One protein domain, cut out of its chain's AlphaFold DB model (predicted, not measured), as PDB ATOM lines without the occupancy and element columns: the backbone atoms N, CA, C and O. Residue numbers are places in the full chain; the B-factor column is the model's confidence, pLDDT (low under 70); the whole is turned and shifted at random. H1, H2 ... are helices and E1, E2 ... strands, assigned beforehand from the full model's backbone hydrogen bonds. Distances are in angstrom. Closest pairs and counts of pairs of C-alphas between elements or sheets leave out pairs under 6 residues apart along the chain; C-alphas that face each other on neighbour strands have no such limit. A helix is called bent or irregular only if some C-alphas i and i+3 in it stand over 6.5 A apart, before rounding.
ATOM      1  N   ILE A 150      48.038 -39.311  46.500       89.50
ATOM      2  CA  ILE A 150      47.708 -38.311  47.529       89.50
ATOM      3  C   ILE A 150      46.434 -37.542  47.161       89.50
ATOM      4  O   ILE A 150      45.543 -37.399  47.995       89.50
ATOM      5  N   ASP A 151      46.320 -37.088  45.911       89.69
ATOM      6  CA  ASP A 151      45.144 -36.373  45.398       89.69
ATOM      7  C   ASP A 151      43.888 -37.250  45.471       89.69
ATOM      8  O   ASP A 151      42.823 -36.804  45.903       89.69
ATOM      9  N   ARG A 152      44.031 -38.540  45.135       91.00
ATOM     10  CA  ARG A 152      42.985 -39.546  45.336       91.00
ATOM     11  C   ARG A 152      42.590 -39.657  46.809       91.00
ATOM     12  O   ARG A 152      41.399 -39.665  47.101       91.00
ATOM     13  N   GLY A 153      43.551 -39.695  47.732       90.69
ATOM     14  CA  GLY A 153      43.280 -39.710  49.171       90.69
ATOM     15  C   GLY A 153      42.509 -38.472  49.652       90.69
ATOM     16  O   GLY A 153      41.484 -38.613  50.321       90.69
ATOM     17  N   PHE A 154      42.919 -37.265  49.240       91.44
ATOM     18  CA  PHE A 154      42.213 -36.021  49.580       91.44
ATOM     19  C   PHE A 154      40.780 -35.984  49.045       91.44
ATOM     20  O   PHE A 154      39.861 -35.616  49.784       91.44
ATOM     21  N   ALA A 155      40.569 -36.423  47.800       91.50
ATOM     22  CA  ALA A 155      39.234 -36.525  47.222       91.50
ATOM     23  C   ALA A 155      38.332 -37.438  48.066       91.50
ATOM     24  O   ALA A 155      37.216 -37.056  48.421       91.50
ATOM     25  N   ILE A 156      38.819 -38.622  48.452       91.44
ATOM     26  CA  ILE A 156      38.056 -39.567  49.278       91.44
ATOM     27  C   ILE A 156      37.768 -38.998  50.673       91.44
ATOM     28  O   ILE A 156      36.656 -39.160  51.178       91.44
ATOM     29  N   GLU A 157      38.717 -38.302  51.295       90.06
ATOM     30  CA  GLU A 157      38.515 -37.654  52.595       90.06
ATOM     31  C   GLU A 157      37.448 -36.551  52.552       90.06
ATOM     32  O   GLU A 157      36.593 -36.487  53.442       90.06
ATOM     33  N   GLU A 158      37.464 -35.692  51.529       91.25
ATOM     34  CA  GLU A 158      36.454 -34.637  51.366       91.25
ATOM     35  C   GLU A 158      35.074 -35.239  51.077       91.25
ATOM     36  O   GLU A 158      34.081 -34.822  51.680       91.25
ATOM     37  N   ILE A 159      35.006 -36.289  50.251       90.69
ATOM     38  CA  ILE A 159      33.761 -37.020  49.985       90.69
ATOM     39  C   ILE A 159      33.221 -37.648  51.275       90.69
ATOM     40  O   ILE A 159      32.044 -37.467  51.591       90.69
ATOM     41  N   LYS A 160      34.061 -38.324  52.072       90.00
ATOM     42  CA  LYS A 160      33.661 -38.899  53.370       90.00
ATOM     43  C   LYS A 160      33.067 -37.841  54.301       90.00
ATOM     44  O   LYS A 160      32.022 -38.083  54.906       90.00
ATOM     45  N   LYS A 161      33.688 -36.659  54.386       89.62
ATOM     46  CA  LYS A 161      33.179 -35.525  55.179       89.62
ATOM     47  C   LYS A 161      31.834 -35.025  54.651       89.62
ATOM     48  O   LYS A 161      30.913 -34.807  55.438       89.62
ATOM     49  N   PHE A 162      31.697 -34.892  53.333       89.25
ATOM     50  CA  PHE A 162      30.474 -34.418  52.686       89.25
ATOM     51  C   PHE A 162      29.276 -35.350  52.910       89.25
ATOM     52  O   PHE A 162      28.166 -34.880  53.173       89.25
ATOM     53  N   ILE A 163      29.488 -36.668  52.844       89.25
ATOM     54  CA  ILE A 163      28.409 -37.654  53.007       89.25
ATOM     55  C   ILE A 163      28.116 -38.000  54.473       89.25
ATOM     56  O   ILE A 163      27.111 -38.648  54.756       89.25
ATOM     57  N   ALA A 164      28.967 -37.596  55.426       85.94
ATOM     58  CA  ALA A 164      28.881 -38.033  56.821       85.94
ATOM     59  C   ALA A 164      27.494 -37.800  57.448       85.94
ATOM     60  O   ALA A 164      26.989 -38.689  58.137       85.94
ATOM     61  N   ARG A 165      26.867 -36.653  57.142       83.25
ATOM     62  CA  ARG A 165      25.567 -36.201  57.677       83.25
ATOM     63  C   ARG A 165      24.389 -36.371  56.704       83.25
ATOM     64  O   ARG A 165      23.329 -35.803  56.943       83.25
ATOM     65  N   LYS A 166      24.567 -37.095  55.593       85.69
ATOM     66  CA  LYS A 166      23.554 -37.253  54.538       85.69
ATOM     67  C   LYS A 166      23.215 -38.727  54.337       85.69
ATOM     68  O   LYS A 166      24.112 -39.554  54.208       85.69
ATOM     69  N   GLU A 167      21.928 -39.058  54.285       83.62
ATOM     70  CA  GLU A 167      21.480 -40.430  54.005       83.62
ATOM     71  C   GLU A 167      21.518 -40.745  52.500       83.62
ATOM     72  O   GLU A 167      21.903 -41.843  52.091       83.62
ATOM     73  N   THR A 168      21.218 -39.735  51.678       86.38
ATOM     74  CA  THR A 168      21.270 -39.793  50.212       86.38
ATOM     75  C   THR A 168      22.041 -38.585  49.686       86.38
ATOM     76  O   THR A 168      21.934 -37.487  50.239       86.38
ATOM     77  N   VAL A 169      22.848 -38.778  48.645       89.56
ATOM     78  CA  VAL A 169      23.703 -37.738  48.053       89.56
ATOM     79  C   VAL A 169      23.474 -37.649  46.550       89.56
ATOM     80  O   VAL A 169      23.128 -38.643  45.913       89.56
ATOM     81  N   ASP A 170      23.627 -36.446  46.001       91.62
ATOM     82  CA  ASP A 170      23.625 -36.205  44.557       91.62
ATOM     83  C   ASP A 170      24.963 -36.653  43.956       91.62
ATOM     84  O   ASP A 170      26.030 -36.263  44.445       91.62
ATOM     85  N   SER A 171      24.904 -37.477  42.910       90.25
ATOM     86  CA  SER A 171      26.093 -38.051  42.276       90.25
ATOM     87  C   SER A 171      26.967 -36.977  41.636       90.25
ATOM     88  O   SER A 171      28.195 -37.065  41.705       90.25
ATOM     89  N   LYS A 172      26.357 -35.921  41.082       90.44
ATOM     90  CA  LYS A 172      27.093 -34.805  40.480       90.44
ATOM     91  C   LYS A 172      27.886 -34.031  41.533       90.44
ATOM     92  O   LYS A 172      29.079 -33.825  41.350       90.44
ATOM     93  N   ALA A 173      27.278 -33.712  42.674       89.81
ATOM     94  CA  ALA A 173      27.977 -33.049  43.776       89.81
ATOM     95  C   ALA A 173      29.197 -33.840  44.296       89.81
ATOM     96  O   ALA A 173      30.204 -33.241  44.671       89.81
ATOM     97  N   VAL A 174      29.136 -35.178  44.314       90.38
ATOM     98  CA  VAL A 174      30.280 -36.024  44.710       90.38
ATOM     99  C   VAL A 174      31.404 -35.968  43.668       90.38
ATOM    100  O   VAL A 174      32.574 -35.858  44.039       90.38
ATOM    101  N   LEU A 175      31.064 -35.992  42.374       90.81
ATOM    102  CA  LEU A 175      32.035 -35.843  41.284       90.81
ATOM    103  C   LEU A 175      32.675 -34.448  41.268       90.81
ATOM    104  O   LEU A 175      33.885 -34.340  41.082       90.81
ATOM    105  N   ASP A 176      31.896 -33.398  41.532       90.81
ATOM    106  CA  ASP A 176      32.390 -32.019  41.607       90.81
ATOM    107  C   ASP A 176      33.386 -31.840  42.765       90.81
ATOM    108  O   ASP A 176      34.375 -31.123  42.630       90.81
ATOM    109  N   ILE A 177      33.167 -32.521  43.899       91.62
ATOM    110  CA  ILE A 177      34.126 -32.556  45.013       91.62
ATOM    111  C   ILE A 177      35.419 -33.256  44.594       91.62
ATOM    112  O   ILE A 177      36.499 -32.719  44.832       91.62
ATOM    113  N   ALA A 178      35.321 -34.425  43.954       90.19
ATOM    114  CA  ALA A 178      36.494 -35.153  43.480       90.19
ATOM    115  C   ALA A 178      37.319 -34.318  42.490       90.19
ATOM    116  O   ALA A 178      38.541 -34.253  42.608       90.19
ATOM    117  N   ALA A 179      36.655 -33.630  41.557       90.00
ATOM    118  CA  ALA A 179      37.294 -32.864  40.492       90.00
ATOM    119  C   ALA A 179      38.218 -31.747  41.000       90.00
ATOM    120  O   ALA A 179      39.202 -31.436  40.330       90.00
ATOM    121  N   LYS A 180      37.966 -31.187  42.192       91.88
ATOM    122  CA  LYS A 180      38.820 -30.151  42.805       91.88
ATOM    123  C   LYS A 180      40.255 -30.616  43.066       91.88
ATOM    124  O   LYS A 180      41.152 -29.782  43.133       91.88
ATOM    125  N   HIS A 181      40.460 -31.922  43.239       89.69
ATOM    126  CA  HIS A 181      41.747 -32.499  43.639       89.69
ATOM    127  C   HIS A 181      42.597 -32.973  42.461       89.69
ATOM    128  O   HIS A 181      43.776 -33.251  42.641       89.69
ATOM    129  N   PHE A 182      42.041 -33.056  41.249       86.31
ATOM    130  CA  PHE A 182      42.758 -33.580  40.087       86.31
ATOM    131  C   PHE A 182      43.036 -32.500  39.047       86.31
ATOM    132  O   PHE A 182      42.173 -31.711  38.681       86.31
ATOM    133  N   SER A 183      44.231 -32.546  38.455       79.69
ATOM    134  CA  SER A 183      44.638 -31.603  37.406       79.69
ATOM    135  C   SER A 183      43.910 -31.796  36.065       79.69
ATOM    136  O   SER A 183      44.056 -30.973  35.166       79.69
ATOM    137  N   SER A 184      43.205 -32.919  35.866       84.50
ATOM    138  CA  SER A 184      42.420 -33.175  34.651       84.50
ATOM    139  C   SER A 184      41.320 -34.224  34.877       84.50
ATOM    140  O   SER A 184      41.535 -35.165  35.651       84.50
ATOM    141  N   PRO A 185      40.201 -34.158  34.125       84.38
ATOM    142  CA  PRO A 185      39.127 -35.152  34.200       84.38
ATOM    143  C   PRO A 185      39.586 -36.581  33.881       84.38
ATOM    144  O   PRO A 185      39.134 -37.532  34.511       84.38
ATOM    145  N   LYS A 186      40.530 -36.743  32.942       85.94
ATOM    146  CA  LYS A 186      41.068 -38.059  32.559       85.94
ATOM    147  C   LYS A 186      41.790 -38.740  33.726       85.94
ATOM    148  O   LYS A 186      41.563 -39.917  33.974       85.94
ATOM    149  N   LYS A 187      42.631 -38.003  34.462       84.00
ATOM    150  CA  LYS A 187      43.353 -38.545  35.628       84.00
ATOM    151  C   LYS A 187      42.402 -38.948  36.752       84.00
ATOM    152  O   LYS A 187      42.577 -40.019  37.327       84.00
ATOM    153  N   MET A 188      41.381 -38.126  37.008       89.56
ATOM    154  CA  MET A 188      40.311 -38.436  37.961       89.56
ATOM    155  C   MET A 188      39.570 -39.722  37.571       89.56
ATOM    156  O   MET A 188      39.363 -40.586  38.419       89.56
ATOM    157  N   ALA A 189      39.223 -39.868  36.287       86.69
ATOM    158  CA  ALA A 189      38.513 -41.037  35.769       86.69
ATOM    159  C   ALA A 189      39.264 -42.351  36.018       86.69
ATOM    160  O   ALA A 189      38.655 -43.345  36.403       86.69
ATOM    161  N   VAL A 190      40.589 -42.345  35.855       87.00
ATOM    162  CA  VAL A 190      41.425 -43.522  36.136       87.00
ATOM    163  C   VAL A 190      41.527 -43.775  37.645       87.00
ATOM    164  O   VAL A 190      41.272 -44.893  38.101       87.00
ATOM    165  N   ALA A 191      41.821 -42.732  38.429       85.75
ATOM    166  CA  ALA A 191      42.059 -42.830  39.873       85.75
ATOM    167  C   ALA A 191      40.827 -43.253  40.686       85.75
ATOM    168  O   ALA A 191      40.964 -43.903  41.727       85.75
ATOM    169  N   LEU A 192      39.631 -42.886  40.219       88.44
ATOM    170  CA  LEU A 192      38.354 -43.109  40.896       88.44
ATOM    171  C   LEU A 192      37.378 -43.950  40.058       88.44
ATOM    172  O   LEU A 192      36.173 -43.847  40.255       88.44
ATOM    173  N   SER A 193      37.884 -44.788  39.150       87.31
ATOM    174  CA  SER A 193      37.089 -45.593  38.203       87.31
ATOM    175  C   SER A 193      35.889 -46.312  38.837       87.31
ATOM    176  O   SER A 193      34.757 -46.044  38.447       87.31
ATOM    177  N   GLU A 194      36.102 -47.134  39.868       86.19
ATOM    178  CA  GLU A 194      35.015 -47.853  40.565       86.19
ATOM    179  C   GLU A 194      33.991 -46.912  41.228       86.19
ATOM    180  O   GLU A 194      32.796 -47.197  41.274       86.19
ATOM    181  N   LEU A 195      34.446 -45.767  41.749       87.75
ATOM    182  CA  LEU A 195      33.560 -44.782  42.370       87.75
ATOM    183  C   LEU A 195      32.711 -44.073  41.305       87.75
ATOM    184  O   LEU A 195      31.517 -43.866  41.505       87.75
ATOM    185  N   ILE A 196      33.316 -43.729  40.169       89.25
ATOM    186  CA  ILE A 196      32.641 -43.096  39.035       89.25
ATOM    187  C   ILE A 196      31.624 -44.047  38.412       89.25
ATOM    188  O   ILE A 196      30.528 -43.606  38.077       89.25
ATOM    189  N   GLU A 197      31.941 -45.336  38.299       89.12
ATOM    190  CA  GLU A 197      31.019 -46.355  37.792       89.12
ATOM    191  C   GLU A 197      29.740 -46.409  38.636       89.12
ATOM    192  O   GLU A 197      28.634 -46.288  38.106       89.12
ATOM    193  N   VAL A 198      29.884 -46.464  39.965       87.62
ATOM    194  CA  VAL A 198      28.735 -46.443  40.879       87.62
ATOM    195  C   VAL A 198      27.961 -45.126  40.785       87.62
ATOM    196  O   VAL A 198      26.734 -45.156  40.696       87.62
ATOM    197  N   LEU A 199      28.648 -43.978  40.756       88.19
ATOM    198  CA  LEU A 199      28.019 -42.651  40.669       88.19
ATOM    199  C   LEU A 199      27.297 -42.407  39.335       88.19
ATOM    200  O   LEU A 199      26.314 -41.668  39.300       88.19
ATOM    201  N   SER A 200      27.745 -43.044  38.254       85.31
ATOM    202  CA  SER A 200      27.157 -42.897  36.916       85.31
ATOM    203  C   SER A 200      25.847 -43.673  36.751       85.31
ATOM    204  O   SER A 200      25.063 -43.366  35.856       85.31
ATOM    205  N   ALA A 201      25.576 -44.653  37.619       84.25
ATOM    206  CA  ALA A 201      24.403 -45.518  37.505       84.25
ATOM    207  C   ALA A 201      23.085 -44.831  37.908       84.25
ATOM    208  O   ALA A 201      22.021 -45.207  37.416       84.25
ATOM    209  N   LYS A 202      23.123 -43.852  38.826       84.00
ATOM    210  CA  LYS A 202      21.937 -43.125  39.314       84.00
ATOM    211  C   LYS A 202      22.285 -41.676  39.673       84.00
ATOM    212  O   LYS A 202      23.347 -41.450  40.244       84.00
ATOM    213  N   PRO A 203      21.379 -40.702  39.453       84.31
ATOM    214  CA  PRO A 203      21.606 -39.302  39.829       84.31
ATOM    215  C   PRO A 203      21.659 -39.081  41.350       84.31
ATOM    216  O   PRO A 203      22.235 -38.103  41.809       84.31
ATOM    217  N   SER A 204      21.092 -39.993  42.146       88.38
ATOM    218  CA  SER A 204      21.175 -39.950  43.605       88.38
ATOM    219  C   SER A 204      21.452 -41.336  44.184       88.38
ATOM    220  O   SER A 204      20.882 -42.333  43.731       88.38
ATOM    221  N   ILE A 205      22.341 -41.401  45.180       88.81
ATOM    222  CA  ILE A 205      22.849 -42.652  45.756       88.81
ATOM    223  C   ILE A 205      22.795 -42.606  47.283       88.81
ATOM    224  O   ILE A 205      23.144 -41.606  47.913       88.81
ATOM    225  N   LYS A 206      22.363 -43.716  47.896       88.12
ATOM    226  CA  LYS A 206      22.370 -43.884  49.354       88.12
ATOM    227  C   LYS A 206      23.799 -44.023  49.874       88.12
ATOM    228  O   LYS A 206      24.601 -44.766  49.310       88.12
ATOM    229  N   LYS A 207      24.092 -43.404  51.019       85.94
ATOM    230  CA  LYS A 207      25.391 -43.501  51.710       85.94
ATOM    231  C   LYS A 207      25.856 -44.949  51.909       85.94
ATOM    232  O   LYS A 207      27.049 -45.230  51.801       85.94
ATOM    233  N   THR A 208      24.931 -45.873  52.169       85.81
ATOM    234  CA  THR A 208      25.220 -47.302  52.369       85.81
ATOM    235  C   THR A 208      25.825 -47.981  51.138       85.81
ATOM    236  O   THR A 208      26.610 -48.905  51.305       85.81
ATOM    237  N   ALA A 209      25.540 -47.495  49.924       84.31
ATOM    238  CA  ALA A 209      26.128 -48.017  48.689       84.31
ATOM    239  C   ALA A 209      27.553 -47.486  48.435       84.31
ATOM    240  O   ALA A 209      28.360 -48.167  47.813       84.31
ATOM    241  N   LEU A 210      27.883 -46.290  48.941       84.94
ATOM    242  CA  LEU A 210      29.214 -45.682  48.793       84.94
ATOM    243  C   LEU A 210      30.178 -46.074  49.923       84.94
ATOM    244  O   LEU A 210      31.388 -46.107  49.721       84.94
ATOM    245  N   SER A 211      29.659 -46.368  51.117       83.56
ATOM    246  CA  SER A 211      30.477 -46.606  52.316       83.56
ATOM    247  C   SER A 211      31.494 -47.752  52.169       83.56
ATOM    248  O   SER A 211      32.638 -47.539  52.568       83.56
ATOM    249  N   PRO A 212      31.165 -48.918  51.570       84.81
ATOM    250  CA  PRO A 212      32.140 -49.992  51.364       84.81
ATOM    251  C   PRO A 212      33.290 -49.588  50.433       84.81
ATOM    252  O   PRO A 212      34.444 -49.897  50.711       84.81
ATOM    253  N   LEU A 213      32.991 -48.839  49.365       84.44
ATOM    254  CA  LEU A 213      34.000 -48.347  48.426       84.44
ATOM    255  C   LEU A 213      34.927 -47.341  49.100       84.44
ATOM    256  O   LEU A 213      36.142 -47.502  49.068       84.44
ATOM    257  N   LEU A 214      34.359 -46.324  49.751       84.88
ATOM    258  CA  LEU A 214      35.128 -45.251  50.381       84.88
ATOM    259  C   LEU A 214      35.987 -45.760  51.549       84.88
ATOM    260  O   LEU A 214      37.040 -45.188  51.822       84.88
ATOM    261  N   ASN A 215      35.558 -46.817  52.240       83.19
ATOM    262  CA  ASN A 215      36.291 -47.423  53.355       83.19
ATOM    263  C   ASN A 215      37.214 -48.576  52.944       83.19
ATOM    264  O   ASN A 215      37.770 -49.225  53.821       83.19
ATOM    265  N   SER A 216      37.396 -48.826  51.648       81.12
ATOM    266  CA  SER A 216      38.365 -49.812  51.175       81.12
ATOM    267  C   SER A 216      39.797 -49.379  51.498       81.12
ATOM    268  O   SER A 216      40.161 -48.213  51.315       81.12
ATOM    269  N   ASP A 217      40.628 -50.349  51.887       73.88
ATOM    270  CA  ASP A 217      42.058 -50.178  52.180       73.88
ATOM    271  C   ASP A 217      42.850 -49.578  51.007       73.88
ATOM    272  O   ASP A 217      43.913 -48.999  51.203       73.88
ATOM    273  N   LYS A 218      42.307 -49.617  49.782       74.31
ATOM    274  CA  LYS A 218      42.922 -49.021  48.582       74.31
ATOM    275  C   LYS A 218      43.040 -47.491  48.619       74.31
ATOM    276  O   LYS A 218      43.720 -46.917  47.769       74.31
ATOM    277  N   TYR A 219      42.329 -46.829  49.535       78.12
ATOM    278  CA  TYR A 219      42.349 -45.372  49.718       78.12
ATOM    279  C   TYR A 219      43.080 -44.934  50.991       78.12
ATOM    280  O   TYR A 219      43.088 -43.746  51.316       78.12
ATOM    281  N   ALA A 220      43.660 -45.884  51.719       79.44
ATOM    282  CA  ALA A 220      44.429 -45.650  52.924       79.44
ATOM    283  C   ALA A 220      45.916 -45.922  52.651       79.44
ATOM    284  O   ALA A 220      46.258 -46.813  51.875       79.44
ATOM    285  N   PHE A 221      46.808 -45.165  53.292       87.44
ATOM    286  CA  PHE A 221      48.250 -45.380  53.161       87.44
ATOM    287  C   PHE A 221      48.734 -46.246  54.323       87.44
ATOM    288  O   PHE A 221      48.952 -45.743  55.426       87.44
ATOM    289  N   ALA A 222      48.850 -47.553  54.092       88.00
ATOM    290  CA  ALA A 222      49.352 -48.507  55.077       88.00
ATOM    291  C   ALA A 222      50.884 -48.591  55.003       88.00
ATOM    292  O   ALA A 222      51.430 -49.261  54.129       88.00
ATOM    293  N   ILE A 223      51.569 -47.918  55.932       89.00
ATOM    294  CA  ILE A 223      53.032 -47.829  55.986       89.00
ATOM    295  C   ILE A 223      53.495 -48.315  57.360       89.00
ATOM    296  O   ILE A 223      53.109 -47.741  58.380       89.00
ATOM    297  N   ASP A 224      54.324 -49.362  57.383       84.56
ATOM    298  CA  ASP A 224      54.931 -49.918  58.607       84.56
ATOM    299  C   ASP A 224      53.897 -50.262  59.699       84.56
ATOM    300  O   ASP A 224      53.933 -49.778  60.831       84.56
ATOM    301  N   GLY A 225      52.864 -51.018  59.311       82.81
ATOM    302  CA  GLY A 225      51.780 -51.450  60.205       82.81
ATOM    303  C   GLY A 225      50.825 -50.339  60.665       82.81
ATOM    304  O   GLY A 225      49.845 -50.626  61.348       82.81
ATOM    305  N   SER A 226      51.068 -49.086  60.275       88.12
ATOM    306  CA  SER A 226      50.238 -47.928  60.612       88.12
ATOM    307  C   SER A 226      49.478 -47.416  59.393       88.12
ATOM    308  O   SER A 226      49.977 -47.454  58.271       88.12
ATOM    309  N   THR A 227      48.270 -46.900  59.610       89.31
ATOM    310  CA  THR A 227      47.455 -46.296  58.546       89.31
ATOM    311  C   THR A 227      47.507 -44.777  58.627       89.31
ATOM    312  O   THR A 227      47.244 -44.207  59.686       89.31
ATOM    313  N   TYR A 228      47.801 -44.125  57.503       90.25
ATOM    314  CA  TYR A 228      47.878 -42.672  57.385       90.25
ATOM    315  C   TYR A 228      46.839 -42.123  56.402       90.25
ATOM    316  O   TYR A 228      46.492 -42.760  55.405       90.25
ATOM    317  N   THR A 229      46.361 -40.911  56.683       88.94
ATOM    318  CA  THR A 229      45.532 -40.099  55.781       88.94
ATOM    319  C   THR A 229      46.404 -39.297  54.806       88.94
ATOM    320  O   THR A 229      47.588 -39.077  55.068       88.94
ATOM    321  N   ALA A 230      45.842 -38.798  53.701       89.62
ATOM    322  CA  ALA A 230      46.567 -37.951  52.747       89.62
ATOM    323  C   ALA A 230      47.104 -36.678  53.418       89.62
ATOM    324  O   ALA A 230      48.255 -36.292  53.207       89.62
ATOM    325  N   ALA A 231      46.304 -36.071  54.303       87.56
ATOM    326  CA  ALA A 231      46.721 -34.917  55.094       87.56
ATOM    327  C   ALA A 231      47.907 -35.235  56.026       87.56
ATOM    328  O   ALA A 231      48.814 -34.416  56.176       87.56
ATOM    329  N   GLN A 232      47.927 -36.427  56.636       90.94
ATOM    330  CA  GLN A 232      49.038 -36.869  57.483       90.94
ATOM    331  C   GLN A 232      50.299 -37.159  56.666       90.94
ATOM    332  O   GLN A 232      51.384 -36.777  57.097       90.94
ATOM    333  N   ILE A 233      50.171 -37.777  55.487       91.88
ATOM    334  CA  ILE A 233      51.293 -37.986  54.560       91.88
ATOM    335  C   ILE A 233      51.890 -36.639  54.140       91.88
ATOM    336  O   ILE A 233      53.097 -36.436  54.272       91.88
ATOM    337  N   GLU A 234      51.060 -35.684  53.711       89.56
ATOM    338  CA  GLU A 234      51.536 -34.347  53.344       89.56
ATOM    339  C   GLU A 234      52.157 -33.604  54.530       89.56
ATOM    340  O   GLU A 234      53.180 -32.944  54.375       89.56
TER     341      GLU A 234
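What this domain is: This is residues 150 to 234 of the 872 residues of an uncharacterized protein of Planctomycetes bacterium GWF2_50_10 (UniProt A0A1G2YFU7). Four short helices, H1, H2, H4 and H5, lie side by side in a small up-and-down bundle, with the side between H1 and H5 only just in contact. The two-stranded sheet of E1 and E2 sits at one end of it; H3 stands across the helices near the other end, beyond which lie the hairpin of E3 and E4 and the small helix H6, which packs on residues 150 to 154 of H1. The printed part has 85 residues, with six named helices and four named strands in the order H1, E1, H2, H3, H4, E2, H5, E3, E4, H6; the class is mostly helix. Both sheets are antiparallel, E1 - E2 and E3 - E4. The whole is compact, with a radius of gyration of the C-alphas of 12.7 A and spans of 39 by 28 by 18 A.

How they stand to each other: Strands E1, residues 168 to 170, and E2, residues 204 to 206, are antiparallel neighbours; N 169 and O 205 are 2.9 A apart, within hydrogen-bond range. H1, residues 150 to 163, touches H2, residues 171 to 179, with residues 155 to 159 alone. Their closest C-alphas, those of Ala 155 and Ala 178, are 4.8 A apart, and they run opposite ways at a shallow tilt of 33 degrees, only just short of steep. H2 touches H4, residues 193 to 200, at Ser 171 and Leu 199, the closest C-alphas, 5.2 A apart. H4 touches H5, residues 207 to 214, opposite ways at a shallow tilt of 16 degrees; the closest C-alphas, those of Leu 195 and Leu 213, are 7.0 A apart. H1 and H5 only just touch, with 3 pairs of C-alphas within 8 A, the closest those of Ile 156 and Leu 214 at 6.5 A. H1 and H4 are apart, as are H2 and H5. H3, residues 185 to 191, and H2 touch only at the corner, and only just, with 3 pairs within 8 A; the closest C-alphas, those of Ala 179 and Met 188, are 6.8 A apart. H6, residues 230 to 234, touches H1 at residues 150 to 154 alone; the C-alphas of Gly 153 and Ala 230, the closest, are 5.2 A apart. E3, residues 221 to 223, and E4, residues 226 to 228, form a hairpin, with N 223 and O 226 2.9 A apart, within hydrogen-bond range. Each O i to N i+4 pair is within hydrogen-bond range in H1, H2, H3, H4 and H6, but 2 of 4 in H5.

Where its parts are: H1 begins at C-alpha 150 (47.708, -38.311, 47.529) and is 20.1 A long. H2 measures 12.5 A and H4 10.4 A. H5 is only just irregular: C-alphas 209 and 212 are 6.9 A apart. H6 ends at C-alpha 234 (51.536, -34.347, 53.344).

The domain as a whole: The C-alphas of Pro 203 and Asp 224, the two farthest apart, are 39.7 A apart. The printed part has no cut and no long link. Mean pLDDT of the printed part is 87.2, and no printed residue is under 70.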